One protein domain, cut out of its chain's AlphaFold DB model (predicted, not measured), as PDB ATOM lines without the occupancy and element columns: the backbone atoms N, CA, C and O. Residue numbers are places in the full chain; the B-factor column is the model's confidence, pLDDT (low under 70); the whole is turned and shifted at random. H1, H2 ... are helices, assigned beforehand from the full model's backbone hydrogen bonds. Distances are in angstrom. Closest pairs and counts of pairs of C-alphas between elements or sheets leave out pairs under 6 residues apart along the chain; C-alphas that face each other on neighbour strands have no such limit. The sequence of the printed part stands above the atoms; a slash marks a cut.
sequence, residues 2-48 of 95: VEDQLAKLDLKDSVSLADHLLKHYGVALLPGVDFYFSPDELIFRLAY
ATOM      1  N   VAL A   2     -13.216  36.673  65.500       90.81
ATOM      2  CA  VAL A   2     -14.119  37.041  66.619       90.81
ATOM      3  C   VAL A   2     -13.311  37.569  67.809       90.81
ATOM      4  O   VAL A   2     -13.678  38.563  68.430       90.81
ATOM      5  N   GLU A   3     -12.153  36.966  68.052       90.25
ATOM      6  CA  GLU A   3     -11.192  37.332  69.089       90.25
ATOM      7  C   GLU A   3     -10.699  38.780  68.930       90.25
ATOM      8  O   GLU A   3     -10.593  39.506  69.916       90.25
ATOM      9  N   ASP A   4     -10.483  39.246  67.694       93.44
ATOM     10  CA  ASP A   4     -10.075  40.633  67.433       93.44
ATOM     11  C   ASP A   4     -11.189  41.627  67.782       93.44
ATOM     12  O   ASP A   4     -10.911  42.734  68.242       93.44
ATOM     13  N   GLN A   5     -12.455  41.265  67.538       94.94
ATOM     14  CA  GLN A   5     -13.595  42.127  67.866       94.94
ATOM     15  C   GLN A   5     -13.808  42.196  69.376       94.94
ATOM     16  O   GLN A   5     -13.980  43.285  69.918       94.94
ATOM     17  N   LEU A   6     -13.709  41.056  70.064       94.44
ATOM     18  CA  LEU A   6     -13.738  41.000  71.525       94.44
ATOM     19  C   LEU A   6     -12.612  41.847  72.135       94.44
ATOM     20  O   LEU A   6     -12.867  42.650  73.030       94.44
ATOM     21  N   ALA A   7     -11.393  41.759  71.593       93.31
ATOM     22  CA  ALA A   7     -10.259  42.562  72.043       93.31
ATOM     23  C   ALA A   7     -10.462  44.071  71.809       93.31
ATOM     24  O   ALA A   7     -10.129  44.870  72.684       93.31
ATOM     25  N   LYS A   8     -11.037  44.479  70.667       95.38
ATOM     26  CA  LYS A   8     -11.380  45.890  70.386       95.38
ATOM     27  C   LYS A   8     -12.413  46.456  71.357       95.38
ATOM     28  O   LYS A   8     -12.377  47.651  71.641       95.38
ATOM     29  N   LEU A   9     -13.331  45.616  71.827       95.12
ATOM     30  CA  LEU A   9     -14.359  45.972  72.805       95.12
ATOM     31  C   LEU A   9     -13.880  45.833  74.262       95.12
ATOM     32  O   LEU A   9     -14.667  46.077  75.172       95.12
ATOM     33  N   ASP A  10     -12.613  45.458  74.478       95.00
ATOM     34  CA  ASP A  10     -12.010  45.174  75.789       95.00
ATOM     35  C   ASP A  10     -12.759  44.094  76.598       95.00
ATOM     36  O   ASP A  10     -12.822  44.132  77.824       95.00
ATOM     37  N   LEU A  11     -13.329  43.102  75.904       95.88
ATOM     38  CA  LEU A  11     -14.068  41.987  76.505       95.88
ATOM     39  C   LEU A  11     -13.126  40.808  76.740       95.88
ATOM     40  O   LEU A  11     -13.026  39.896  75.918       95.88
ATOM     41  N   LYS A  12     -12.389  40.870  77.850       94.81
ATOM     42  CA  LYS A  12     -11.344  39.892  78.202       94.81
ATOM     43  C   LYS A  12     -11.793  38.861  79.228       94.81
ATOM     44  O   LYS A  12     -11.134  37.839  79.380       94.81
ATOM     45  N   ASP A  13     -12.884  39.136  79.931       96.31
ATOM     46  CA  ASP A  13     -13.399  38.277  80.986       96.31
ATOM     47  C   ASP A  13     -14.934  38.323  81.063       96.31
ATOM     48  O   ASP A  13     -15.604  39.170  80.464       96.31
ATOM     49  N   SER A  14     -15.522  37.379  81.793       96.94
ATOM     50  CA  SER A  14     -16.981  37.291  81.922       96.94
ATOM     51  C   SER A  14     -17.622  38.507  82.604       96.94
ATOM     52  O   SER A  14     -18.788  38.797  82.330       96.94
ATOM     53  N   VAL A  15     -16.886  39.249  83.443       97.06
ATOM     54  CA  VAL A  15     -17.393  40.457  84.120       97.06
ATOM     55  C   VAL A  15     -17.523  41.605  83.126       97.06
ATOM     56  O   VAL A  15     -18.597  42.188  83.005       97.06
ATOM     57  N   SER A  16     -16.466  41.890  82.366       97.31
ATOM     58  CA  SER A  16     -16.450  42.899  81.301       97.31
ATOM     59  C   SER A  16     -17.486  42.598  80.218       97.31
ATOM     60  O   SER A  16     -18.178  43.512  79.766       97.31
ATOM     61  N   LEU A  17     -17.685  41.322  79.869       96.56
ATOM     62  CA  LEU A  17     -18.763  40.895  78.975       96.56
ATOM     63  C   LEU A  17     -20.158  41.211  79.539       96.56
ATOM     64  O   LEU A  17     -20.983  41.799  78.834       96.56
ATOM     65  N   ALA A  18     -20.430  40.832  80.792       96.25
ATOM     66  CA  ALA A  18     -21.719  41.095  81.432       96.25
ATOM     67  C   ALA A  18     -21.996  42.604  81.542       96.25
ATOM     68  O   ALA A  18     -23.090  43.065  81.209       96.25
ATOM     69  N   ASP A  19     -20.984  43.385  81.919       96.94
ATOM     70  CA  ASP A  19     -21.047  44.844  81.996       96.94
ATOM     71  C   ASP A  19     -21.325  45.489  80.634       96.94
ATOM     72  O   ASP A  19     -22.116  46.430  80.536       96.94
ATOM     73  N   HIS A  20     -20.679  44.997  79.577       97.00
ATOM     74  CA  HIS A  20     -20.869  45.502  78.222       97.00
ATOM     75  C   HIS A  20     -22.296  45.250  77.729       97.00
ATOM     76  O   HIS A  20     -22.958  46.169  77.239       97.00
ATOM     77  N   LEU A  21     -22.799  44.026  77.907       95.44
ATOM     78  CA  LEU A  21     -24.167  43.660  77.537       95.44
ATOM     79  C   LEU A  21     -25.209  44.451  78.337       95.44
ATOM     80  O   LEU A  21     -26.213  44.885  77.770       95.44
ATOM     81  N   LEU A  22     -24.949  44.744  79.611       95.31
ATOM     82  CA  LEU A  22     -25.822  45.605  80.402       95.31
ATOM     83  C   LEU A  22     -25.829  47.050  79.876       95.31
ATOM     84  O   LEU A  22     -26.899  47.617  79.660       95.31
ATOM     85  N   LYS A  23     -24.651  47.643  79.641       96.50
ATOM     86  CA  LYS A  23     -24.509  49.062  79.259       96.50
ATOM     87  C   LYS A  23     -24.988  49.359  77.839       96.50
ATOM     88  O   LYS A  23     -25.606  50.396  77.619       96.50
ATOM     89  N   HIS A  24     -24.694  48.477  76.885       95.75
ATOM     90  CA  HIS A  24     -24.936  48.738  75.460       95.75
ATOM     91  C   HIS A  24     -26.179  48.041  74.911       95.75
ATOM     92  O   HIS A  24     -26.783  48.538  73.963       95.75
ATOM     93  N   TYR A  25     -26.579  46.921  75.516       93.88
ATOM     94  CA  TYR A  25     -27.693  46.101  75.041       93.88
ATOM     95  C   TYR A  25     -28.848  46.019  76.052       93.88
ATOM     96  O   TYR A  25     -29.905  45.482  75.726       93.88
ATOM     97  N   GLY A  26     -28.687  46.561  77.267       91.88
ATOM     98  CA  GLY A  26     -29.711  46.511  78.315       91.88
ATOM     99  C   GLY A  26     -29.968  45.101  78.853       91.88
ATOM    100  O   GLY A  26     -31.032  44.840  79.412       91.88
ATOM    101  N   VAL A  27     -29.022  44.175  78.666       91.81
ATOM    102  CA  VAL A  27     -29.154  42.772  79.072       91.81
ATOM    103  C   VAL A  27     -28.412  42.556  80.387       91.81
ATOM    104  O   VAL A  27     -27.186  42.564  80.428       91.81
ATOM    105  N   ALA A  28     -29.160  42.342  81.468       92.12
ATOM    106  CA  ALA A  28     -28.593  42.002  82.769       92.12
ATOM    107  C   ALA A  28     -28.261  40.503  82.850       92.12
ATOM    108  O   ALA A  28     -29.115  39.651  82.591       92.12
ATOM    109  N   LEU A  29     -27.024  40.192  83.236       92.12
ATOM    110  CA  LEU A  29     -26.468  38.840  83.293       92.12
ATOM    111  C   LEU A  29     -25.706  38.636  84.598       92.12
ATOM    112  O   LEU A  29     -25.220  39.597  85.190       92.12
ATOM    113  N   LEU A  30     -25.566  37.377  85.008       95.62
ATOM    114  CA  LEU A  30     -24.591  37.001  86.028       95.62
ATOM    115  C   LEU A  30     -23.345  36.439  85.337       95.62
ATOM    116  O   LEU A  30     -23.488  35.477  84.571       95.62
ATOM    117  N   PRO A  31     -22.154  37.015  85.556       97.25
ATOM    118  CA  PRO A  31     -20.926  36.547  84.930       97.25
ATOM    119  C   PRO A  31     -20.538  35.147  85.429       97.25
ATOM    120  O   PRO A  31     -20.901  34.730  86.527       97.25
ATOM    121  N   GLY A  32     -19.788  34.402  84.616       97.38
ATOM    122  CA  GLY A  32     -19.359  33.032  84.916       97.38
ATOM    123  C   GLY A  32     -18.552  32.904  86.211       97.38
ATOM    124  O   GLY A  32     -18.665  31.886  86.895       97.38
ATOM    125  N   VAL A  33     -17.814  33.949  86.602       97.38
ATOM    126  CA  VAL A  33     -17.062  33.978  87.872       97.38
ATOM    127  C   VAL A  33     -17.947  33.781  89.106       97.38
ATOM    128  O   VAL A  33     -17.500  33.162  90.071       97.38
ATOM    129  N   ASP A  34     -19.221  34.190  89.064       96.69
ATOM    130  CA  ASP A  34     -20.179  33.964  90.160       96.69
ATOM    131  C   ASP A  34     -20.521  32.472  90.344       96.69
ATOM    132  O   ASP A  34     -21.096  32.068  91.356       96.69
ATOM    133  N   PHE A  35     -20.164  31.643  89.360       96.62
ATOM    134  CA  PHE A  35     -20.350  30.193  89.341       96.62
ATOM    135  C   PHE A  35     -19.021  29.430  89.375       96.62
ATOM    136  O   PHE A  35     -19.002  28.242  89.062       96.62
ATOM    137  N   TYR A  36     -17.931  30.086  89.793       96.31
ATOM    138  CA  TYR A  36     -16.593  29.500  89.946       96.31
ATOM    139  C   TYR A  36     -15.919  29.045  88.637       96.31
ATOM    140  O   TYR A  36     -14.985  28.246  88.685       96.31
ATOM    141  N   PHE A  37     -16.355  29.557  87.478       97.31
ATOM    142  CA  PHE A  37     -15.605  29.412  86.222       97.31
ATOM    143  C   PHE A  37     -14.393  30.349  86.189       97.31
ATOM    144  O   PHE A  37     -14.354  31.357  86.906       97.31
ATOM    145  N   SER A  38     -13.412  30.034  85.339       96.94
ATOM    146  CA  SER A  38     -12.251  30.906  85.133       96.94
ATOM    147  C   SER A  38     -12.705  32.243  84.520       96.94
ATOM    148  O   SER A  38     -13.601  32.242  83.674       96.94
ATOM    149  N   PRO A  39     -12.141  33.401  84.915       92.50
ATOM    150  CA  PRO A  39     -12.605  34.698  84.416       92.50
ATOM    151  C   PRO A  39     -12.525  34.859  82.894       92.50
ATOM    152  O   PRO A  39     -13.405  35.490  82.316       92.50
ATOM    153  N   ASP A  40     -11.501  34.279  82.268       93.81
ATOM    154  CA  ASP A  40     -11.240  34.272  80.824       93.81
ATOM    155  C   ASP A  40     -12.203  33.369  80.035       93.81
ATOM    156  O   ASP A  40     -12.329  33.497  78.815       93.81
ATOM    157  N   GLU A  41     -12.955  32.505  80.721       94.62
ATOM    158  CA  GLU A  41     -14.094  31.818  80.129       94.62
ATOM    159  C   GLU A  41     -15.274  32.796  80.043       94.62
ATOM    160  O   GLU A  41     -15.917  33.136  81.039       94.62
ATOM    161  N   LEU A  42     -15.582  33.247  78.823       94.25
ATOM    162  CA  LEU A  42     -16.686  34.166  78.516       94.25
ATOM    163  C   LEU A  42     -18.065  33.485  78.626       94.25
ATOM    164  O   LEU A  42     -18.819  33.367  77.659       94.25
ATOM    165  N   ILE A  43     -18.387  33.024  79.830       94.56
ATOM    166  CA  ILE A  43     -19.624  32.343  80.206       94.56
ATOM    167  C   ILE A  43     -20.463  33.292  81.061       94.56
ATOM    168  O   ILE A  43     -19.940  34.094  81.833       94.56
ATOM    169  N   PHE A  44     -21.784  33.193  80.953       94.75
ATOM    170  CA  PHE A  44     -22.715  33.900  81.824       94.75
ATOM    171  C   PHE A  44     -23.988  33.083  82.042       94.75
ATOM    172  O   PHE A  44     -24.353  32.229  81.230       94.75
ATOM    173  N   ARG A  45     -24.709  33.384  83.126       94.25
ATOM    174  CA  ARG A  45     -26.065  32.888  83.364       94.25
ATOM    175  C   ARG A  45     -27.079  33.974  83.041       94.25
ATOM    176  O   ARG A  45     -27.031  35.075  83.587       94.25
ATOM    177  N   LEU A  46     -28.051  33.611  82.212       89.19
ATOM    178  CA  LEU A  46     -29.191  34.440  81.849       89.19
ATOM    179  C   LEU A  46     -30.478  33.852  82.438       89.19
ATOM    180  O   LEU A  46     -30.703  32.645  82.360       89.19
ATOM    181  N   ALA A  47     -31.340  34.708  82.984       84.31
ATOM    182  CA  ALA A  47     -32.682  34.334  83.417       84.31
ATOM    183  C   ALA A  47     -33.701  35.324  82.848       84.31
ATOM    184  O   ALA A  47     -33.789  36.463  83.297       84.31
ATOM    185  N   TYR A  48     -34.493  34.873  81.876       78.12
ATOM    186  CA  TYR A  48     -35.642  35.616  81.372       78.12
ATOM    187  C   TYR A  48     -36.926  34.973  81.886       78.12
ATOM    188  O   TYR A  48     -37.306  33.886  81.455       78.12
TER     189      TYR A  48
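What this domain is: This is residues 2 to 48 of the 95 residues of an uncharacterized protein of Bacteroidetes bacterium (UniProt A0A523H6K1). Picture one helix, H2, between two parts: the shorter helix H1 is set off to one side of it, and on the other side the chain folds back from the last residues of H2 to the very short helix H3, beside the first residues of H2. From H3 a stretch with no named element, residues 36 to 48, loops round and runs past residues 30 to 31, pairing with them briefly. The printed part has 47 residues with three named helices in the order H1, H2, H3 and no named strand, and its class is all helix, though under half of the residues, 23 of 47, are in named elements. The whole is compact, with a radius of gyration of the C-alphas of 10.3 A, and its outline is flat, spanning 27 by 24 by 13 A.

Where its parts are: Find C-alpha 2 at (-14.119, 37.041, 66.619); here H1 begins, and it holds residues 2 to 8, 10.0 A from first to last C-alpha. Go on to C-alpha 14 at (-16.981, 37.291, 81.922), where H2 starts; it runs through residues 14 to 25 over 15.5 A and is the longest helix by residues. Next look for H3, residues 32 to 35, 5.4 A from first to last C-alpha, which ends with C-alpha 35 at (-20.350, 30.193, 89.341).

How they stand to each other: Start at H1, which touches no helix: it is apart from H2, the next helix along the chain, and apart from H3. Then look at Ser 14 and Gly 32, where H2 and H3 touch: these are the closest C-alphas of the two helices, 5.7 A apart. H2 touches H3 with residues 14 to 15 alone, and the centres of the two helices are 14.1 A apart. Beyond H3, find residues 44 to 45, which are paired antiparallel with residues 30 to 31 in a stretch too short to be named as strands. In the backbones of H1 and H2 every pair of O i and N i+4 is within hydrogen-bond range; H3, with four residues, is too short for such a pair, and its one pair of O i and N i+3 is within range.

The domain as a whole: Look for the two C-alphas farthest apart at Asp 4 and Tyr 48, 29.5 A from each other; the first and last printed C-alphas, those of Val 2 and Tyr 48, are 26.1 A apart. You will find no cut in the printed part from residue 2 to residue 48. The link from H1 to H2 is tight, with 5 residues, and the link from H2 to H3 is short, with 6. The mean pLDDT of the printed part of this model is 94.3, and no printed residue is under 70.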